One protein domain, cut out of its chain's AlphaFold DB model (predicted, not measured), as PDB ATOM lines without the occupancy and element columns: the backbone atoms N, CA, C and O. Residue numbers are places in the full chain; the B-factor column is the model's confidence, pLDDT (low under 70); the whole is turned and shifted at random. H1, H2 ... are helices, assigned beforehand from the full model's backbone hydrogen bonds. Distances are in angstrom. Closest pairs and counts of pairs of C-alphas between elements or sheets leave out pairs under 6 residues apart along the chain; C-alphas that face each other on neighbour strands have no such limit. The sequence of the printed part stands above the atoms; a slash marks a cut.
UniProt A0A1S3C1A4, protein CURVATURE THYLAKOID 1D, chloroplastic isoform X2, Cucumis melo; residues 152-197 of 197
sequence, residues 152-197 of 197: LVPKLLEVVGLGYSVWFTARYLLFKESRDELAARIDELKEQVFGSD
ATOM      1  N   LEU A 152     -49.232   2.289  51.592       65.81
ATOM      2  CA  LEU A 152     -48.656   1.569  50.434       65.81
ATOM      3  C   LEU A 152     -47.471   0.637  50.741       65.81
ATOM      4  O   LEU A 152     -46.848   0.122  49.809       65.81
ATOM      5  N   VAL A 153     -47.178   0.342  52.013       72.62
ATOM      6  CA  VAL A 153     -46.162  -0.664  52.409       72.62
ATOM      7  C   VAL A 153     -46.249  -1.964  51.581       72.62
ATOM      8  O   VAL A 153     -45.201  -2.436  51.137       72.62
ATOM      9  N   PRO A 154     -47.446  -2.511  51.263       76.56
ATOM     10  CA  PRO A 154     -47.548  -3.710  50.427       76.56
ATOM     11  C   PRO A 154     -46.971  -3.530  49.013       76.56
ATOM     12  O   PRO A 154     -46.344  -4.440  48.481       76.56
ATOM     13  N   LYS A 155     -47.143  -2.350  48.406       74.12
ATOM     14  CA  LYS A 155     -46.684  -2.036  47.043       74.12
ATOM     15  C   LYS A 155     -45.199  -1.691  46.990       74.12
ATOM     16  O   LYS A 155     -44.507  -2.081  46.054       74.12
ATOM     17  N   LEU A 156     -44.693  -1.018  48.017       78.25
ATOM     18  CA  LEU A 156     -43.262  -0.785  48.196       78.25
ATOM     19  C   LEU A 156     -42.496  -2.095  48.373       78.25
ATOM     20  O   LEU A 156     -41.474  -2.278  47.726       78.25
ATOM     21  N   LEU A 157     -42.992  -3.024  49.196       80.62
ATOM     22  CA  LEU A 157     -42.348  -4.329  49.381       80.62
ATOM     23  C   LEU A 157     -42.362  -5.182  48.100       80.62
ATOM     24  O   LEU A 157     -41.413  -5.927  47.871       80.62
ATOM     25  N   GLU A 158     -43.368  -5.026  47.232       83.25
ATOM     26  CA  GLU A 158     -43.416  -5.659  45.903       83.25
ATOM     27  C   GLU A 158     -42.289  -5.137  44.988       83.25
ATOM     28  O   GLU A 158     -41.528  -5.919  44.413       83.25
ATOM     29  N   VAL A 159     -42.113  -3.811  44.918       84.00
ATOM     30  CA  VAL A 159     -41.062  -3.174  44.103       84.00
ATOM     31  C   VAL A 159     -39.673  -3.379  44.702       84.00
ATOM     32  O   VAL A 159     -38.730  -3.647  43.965       84.00
ATOM     33  N   VAL A 160     -39.526  -3.301  46.024       84.38
ATOM     34  CA  VAL A 160     -38.260  -3.576  46.717       84.38
ATOM     35  C   VAL A 160     -37.888  -5.050  46.577       84.38
ATOM     36  O   VAL A 160     -36.719  -5.340  46.357       84.38
ATOM     37  N   GLY A 161     -38.848  -5.979  46.615       87.88
ATOM     38  CA  GLY A 161     -38.606  -7.400  46.349       87.88
ATOM     39  C   GLY A 161     -38.109  -7.660  44.922       87.88
ATOM     40  O   GLY A 161     -37.135  -8.388  44.728       87.88
ATOM     41  N   LEU A 162     -38.713  -7.007  43.925       90.06
ATOM     42  CA  LEU A 162     -38.255  -7.062  42.531       90.06
ATOM     43  C   LEU A 162     -36.908  -6.350  42.321       90.06
ATOM     44  O   LEU A 162     -36.041  -6.850  41.609       90.06
ATOM     45  N   GLY A 163     -36.692  -5.205  42.961       90.62
ATOM     46  CA  GLY A 163     -35.428  -4.478  42.901       90.62
ATOM     47  C   GLY A 163     -34.292  -5.256  43.561       90.62
ATOM     48  O   GLY A 163     -33.203  -5.356  43.002       90.62
ATOM     49  N   TYR A 164     -34.560  -5.869  44.715       87.38
ATOM     50  CA  TYR A 164     -33.597  -6.696  45.430       87.38
ATOM     51  C   TYR A 164     -33.267  -7.966  44.652       87.38
ATOM     52  O   TYR A 164     -32.106  -8.347  44.633       87.38
ATOM     53  N   SER A 165     -34.218  -8.589  43.948       91.38
ATOM     54  CA  SER A 165     -33.915  -9.760  43.114       91.38
ATOM     55  C   SER A 165     -32.993  -9.411  41.938       91.38
ATOM     56  O   SER A 165     -32.016 -10.121  41.693       91.38
ATOM     57  N   VAL A 166     -33.230  -8.281  41.261       90.38
ATOM     58  CA  VAL A 166     -32.373  -7.790  40.168       90.38
ATOM     59  C   VAL A 166     -31.001  -7.362  40.693       90.38
ATOM     60  O   VAL A 166     -29.982  -7.754  40.123       90.38
ATOM     61  N   TRP A 167     -30.948  -6.616  41.802       82.38
ATOM     62  CA  TRP A 167     -29.695  -6.195  42.438       82.38
ATOM     63  C   TRP A 167     -28.891  -7.391  42.943       82.38
ATOM     64  O   TRP A 167     -27.696  -7.478  42.678       82.38
ATOM     65  N   PHE A 168     -29.545  -8.346  43.606       83.38
ATOM     66  CA  PHE A 168     -28.925  -9.573  44.091       83.38
ATOM     67  C   PHE A 168     -28.364 -10.384  42.921       83.38
ATOM     68  O   PHE A 168     -27.217 -10.819  42.942       83.38
ATOM     69  N   THR A 169     -29.120 -10.510  41.835       85.50
ATOM     70  CA  THR A 169     -28.645 -11.213  40.643       85.50
ATOM     71  C   THR A 169     -27.439 -10.502  40.027       85.50
ATOM     72  O   THR A 169     -26.384 -11.102  39.842       85.50
ATOM     73  N   ALA A 170     -27.521  -9.197  39.784       82.31
ATOM     74  CA  ALA A 170     -26.402  -8.439  39.230       82.31
ATOM     75  C   ALA A 170     -25.171  -8.414  40.161       82.31
ATOM     76  O   ALA A 170     -24.037  -8.380  39.692       82.31
ATOM     77  N   ARG A 171     -25.364  -8.452  41.483       80.19
ATOM     78  CA  ARG A 171     -24.278  -8.344  42.462       80.19
ATOM     79  C   ARG A 171     -23.633  -9.682  42.821       80.19
ATOM     80  O   ARG A 171     -22.418  -9.698  43.028       80.19
ATOM     81  N   TYR A 172     -24.414 -10.760  42.900       73.94
ATOM     82  CA  TYR A 172     -23.979 -12.090  43.346       73.94
ATOM     83  C   TYR A 172     -23.879 -13.105  42.194       73.94
ATOM     84  O   TYR A 172     -22.986 -13.941  42.229       73.94
ATOM     85  N   LEU A 173     -24.693 -13.004  41.130       74.19
ATOM     86  CA  LEU A 173     -24.536 -13.849  39.930       74.19
ATOM     87  C   LEU A 173     -23.557 -13.270  38.904       74.19
ATOM     88  O   LEU A 173     -23.161 -13.997  38.001       74.19
ATOM     89  N   LEU A 174     -23.168 -11.989  38.981       66.06
ATOM     90  CA  LEU A 174     -22.241 -11.396  38.005       66.06
ATOM     91  C   LEU A 174     -20.777 -11.378  38.481       66.06
ATOM     92  O   LEU A 174     -19.864 -11.416  37.649       66.06
ATOM     93  N   PHE A 175     -20.532 -11.400  39.793       64.50
ATOM     94  CA  PHE A 175     -19.186 -11.475  40.365       64.50
ATOM     95  C   PHE A 175     -18.642 -12.895  40.253       64.50
ATOM     96  O   PHE A 175     -19.197 -13.817  40.831       64.50
ATOM     97  N   LYS A 176     -17.569 -13.058  39.475       57.03
ATOM     98  CA  LYS A 176     -17.011 -14.350  39.047       57.03
ATOM     99  C   LYS A 176     -16.765 -15.324  40.215       57.03
ATOM    100  O   LYS A 176     -17.135 -16.482  40.110       57.03
ATOM    101  N   GLU A 177     -16.258 -14.819  41.333       60.28
ATOM    102  CA  GLU A 177     -16.015 -15.580  42.569       60.28
ATOM    103  C   GLU A 177     -17.313 -16.071  43.230       60.28
ATOM    104  O   GLU A 177     -17.424 -17.217  43.644       60.28
ATOM    105  N   SER A 178     -18.359 -15.241  43.223       60.19
ATOM    106  CA  SER A 178     -19.674 -15.624  43.736       60.19
ATOM    107  C   SER A 178     -20.423 -16.585  42.808       60.19
ATOM    108  O   SER A 178     -21.305 -17.284  43.285       60.19
ATOM    109  N   ARG A 179     -20.090 -16.670  41.509       68.44
ATOM    110  CA  ARG A 179     -20.781 -17.592  40.585       68.44
ATOM    111  C   ARG A 179     -20.385 -19.037  40.816       68.44
ATOM    112  O   ARG A 179     -21.268 -19.878  40.878       68.44
ATOM    113  N   ASP A 180     -19.090 -19.310  40.927       68.56
ATOM    114  CA  ASP A 180     -18.592 -20.684  41.032       68.56
ATOM    115  C   ASP A 180     -18.962 -21.288  42.397       68.56
ATOM    116  O   ASP A 180     -19.426 -22.424  42.477       68.56
ATOM    117  N   GLU A 181     -18.876 -20.496  43.470       67.31
ATOM    118  CA  GLU A 181     -19.252 -20.938  44.817       67.31
ATOM    119  C   GLU A 181     -20.768 -21.052  45.013       67.31
ATOM    120  O   GLU A 181     -21.243 -21.969  45.685       67.31
ATOM    121  N   LEU A 182     -21.556 -20.142  44.430       70.81
ATOM    122  CA  LEU A 182     -23.014 -20.199  44.536       70.81
ATOM    123  C   LEU A 182     -23.603 -21.251  43.595       70.81
ATOM    124  O   LEU A 182     -24.570 -21.897  43.979       70.81
ATOM    125  N   ALA A 183     -23.020 -21.469  42.412       75.69
ATOM    126  CA  ALA A 183     -23.399 -22.572  41.533       75.69
ATOM    127  C   ALA A 183     -23.161 -23.915  42.224       75.69
ATOM    128  O   ALA A 183     -24.083 -24.716  42.274       75.69
ATOM    129  N   ALA A 184     -22.002 -24.102  42.869       79.38
ATOM    130  CA  ALA A 184     -21.738 -25.298  43.667       79.38
ATOM    131  C   ALA A 184     -22.775 -25.489  44.792       79.38
ATOM    132  O   ALA A 184     -23.289 -26.588  44.974       79.38
ATOM    133  N   ARG A 185     -23.151 -24.415  45.505       78.88
ATOM    134  CA  ARG A 185     -24.200 -24.478  46.542       78.88
ATOM    135  C   ARG A 185     -25.601 -24.730  45.976       78.88
ATOM    136  O   ARG A 185     -26.400 -25.392  46.626       78.88
ATOM    137  N   ILE A 186     -25.924 -24.200  44.797       83.19
ATOM    138  CA  ILE A 186     -27.200 -24.441  44.109       83.19
ATOM    139  C   ILE A 186     -27.257 -25.878  43.590       83.19
ATOM    140  O   ILE A 186     -28.310 -26.494  43.703       83.19
ATOM    141  N   ASP A 187     -26.157 -26.414  43.063       81.00
ATOM    142  CA  ASP A 187     -26.059 -27.806  42.624       81.00
ATOM    143  C   ASP A 187     -26.188 -28.764  43.814       81.00
ATOM    144  O   ASP A 187     -26.965 -29.708  43.733       81.00
ATOM    145  N   GLU A 188     -25.551 -28.472  44.951       84.38
ATOM    146  CA  GLU A 188     -25.708 -29.248  46.190       84.38
ATOM    147  C   GLU A 188     -27.152 -29.197  46.727       84.38
ATOM    148  O   GLU A 188     -27.725 -30.224  47.089       84.38
ATOM    149  N   LEU A 189     -27.789 -28.017  46.730       84.19
ATOM    150  CA  LEU A 189     -29.204 -27.867  47.100       84.19
ATOM    151  C   LEU A 189     -30.135 -28.574  46.109       84.19
ATOM    152  O   LEU A 189     -31.146 -29.149  46.509       84.19
ATOM    153  N   LYS A 190     -29.809 -28.541  44.817       82.50
ATOM    154  CA  LYS A 190     -30.551 -29.237  43.768       82.50
ATOM    155  C   LYS A 190     -30.422 -30.745  43.943       82.50
ATOM    156  O   LYS A 190     -31.430 -31.430  43.845       82.50
ATOM    157  N   GLU A 191     -29.238 -31.260  44.248       89.75
ATOM    158  CA  GLU A 191     -29.013 -32.682  44.514       89.75
ATOM    159  C   GLU A 191     -29.727 -33.135  45.801       89.75
ATOM    160  O   GLU A 191     -30.348 -34.195  45.816       89.75
ATOM    161  N   GLN A 192     -29.758 -32.293  46.843       83.50
ATOM    162  CA  GLN A 192     -30.512 -32.559  48.077       83.50
ATOM    163  C   GLN A 192     -32.036 -32.532  47.893       83.50
ATOM    164  O   GLN A 192     -32.734 -33.340  48.500       83.50
ATOM    165  N   VAL A 193     -32.573 -31.596  47.101       84.00
ATOM    166  CA  VAL A 193     -34.028 -31.426  46.925       84.00
ATOM    167  C   VAL A 193     -34.587 -32.346  45.847       84.00
ATOM    168  O   VAL A 193     -35.694 -32.857  46.002       84.00
ATOM    169  N   PHE A 194     -33.852 -32.550  44.754       81.31
ATOM    170  CA  PHE A 194     -34.304 -33.416  43.668       81.31
ATOM    171  C   PHE A 194     -33.929 -34.877  43.869       81.31
ATOM    172  O   PHE A 194     -34.605 -35.704  43.274       81.31
ATOM    173  N   GLY A 195     -32.958 -35.185  44.737       68.38
ATOM    174  CA  GLY A 195     -32.534 -36.548  45.030       68.38
ATOM    175  C   GLY A 195     -31.917 -37.225  43.809       68.38
ATOM    176  O   GLY A 195     -32.493 -37.267  42.725       68.38
ATOM    177  N   SER A 196     -30.723 -37.780  43.970       61.47
ATOM    178  CA  SER A 196     -30.238 -38.785  43.026       61.47
ATOM    179  C   SER A 196     -31.160 -40.004  43.118       61.47
ATOM    180  O   SER A 196     -31.041 -40.784  44.063       61.47
ATOM    181  N   ASP A 197     -32.115 -40.109  42.191       57.38
ATOM    182  CA  ASP A 197     -32.800 -41.371  41.882       57.38
ATOM    183  C   ASP A 197     -31.816 -42.334  41.193       57.38
ATOM    184  O   ASP A 197     -31.086 -41.881  40.275       57.38
TER     185      ASP A 197
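Overview. This is residues 152 to 197 of the 197 residues of the protein "protein CURVATURE THYLAKOID 1D, chloroplastic isoform X2" of Cucumis melo (UniProt A0A1S3C1A4). Two long helices, H1 and then H2, meet near their ends at a corner and open out as a wide V, with little but that corner between them. The printed part has 46 residues, with two named helices and no named strand: all helix. It is extended, with a radius of gyration of the C-alphas of 14.8 A, and flat, spanning 46 by 27 by 8 A.

Along the chain. Find C-alpha 153 at (-46.162, -0.664, 52.409); from there H1, residues 153 to 173, runs 28.2 A. Then look at C-alpha 176 at (-17.011, -14.350, 39.047), where H2, residues 176 to 194, begins; it runs 26.2 A to C-alpha 194 at (-34.304, -33.416, 43.668).

Arrangement. H1 and H2 touch only at the corner by their tight link, H1 with residues 172 to 173 alone and H2 with residues 178 to 182 alone. Their closest C-alphas, of Leu 173 and Arg 179, are 5.3 A apart. They run opposite ways at a tilt of 69 degrees, only just steep. In H1 each O i to N i+4 pair is within hydrogen-bond range; in H2, 13 of 15 are.

Size, cuts and confidence. The C-alphas farthest apart, of Leu 152 and Asp 197, the chain's last residue, are 46.6 A apart. The printed part has no cut. Look for pLDDT under 70 at residue 152, residues 174 to 181 and residues 195 to 197.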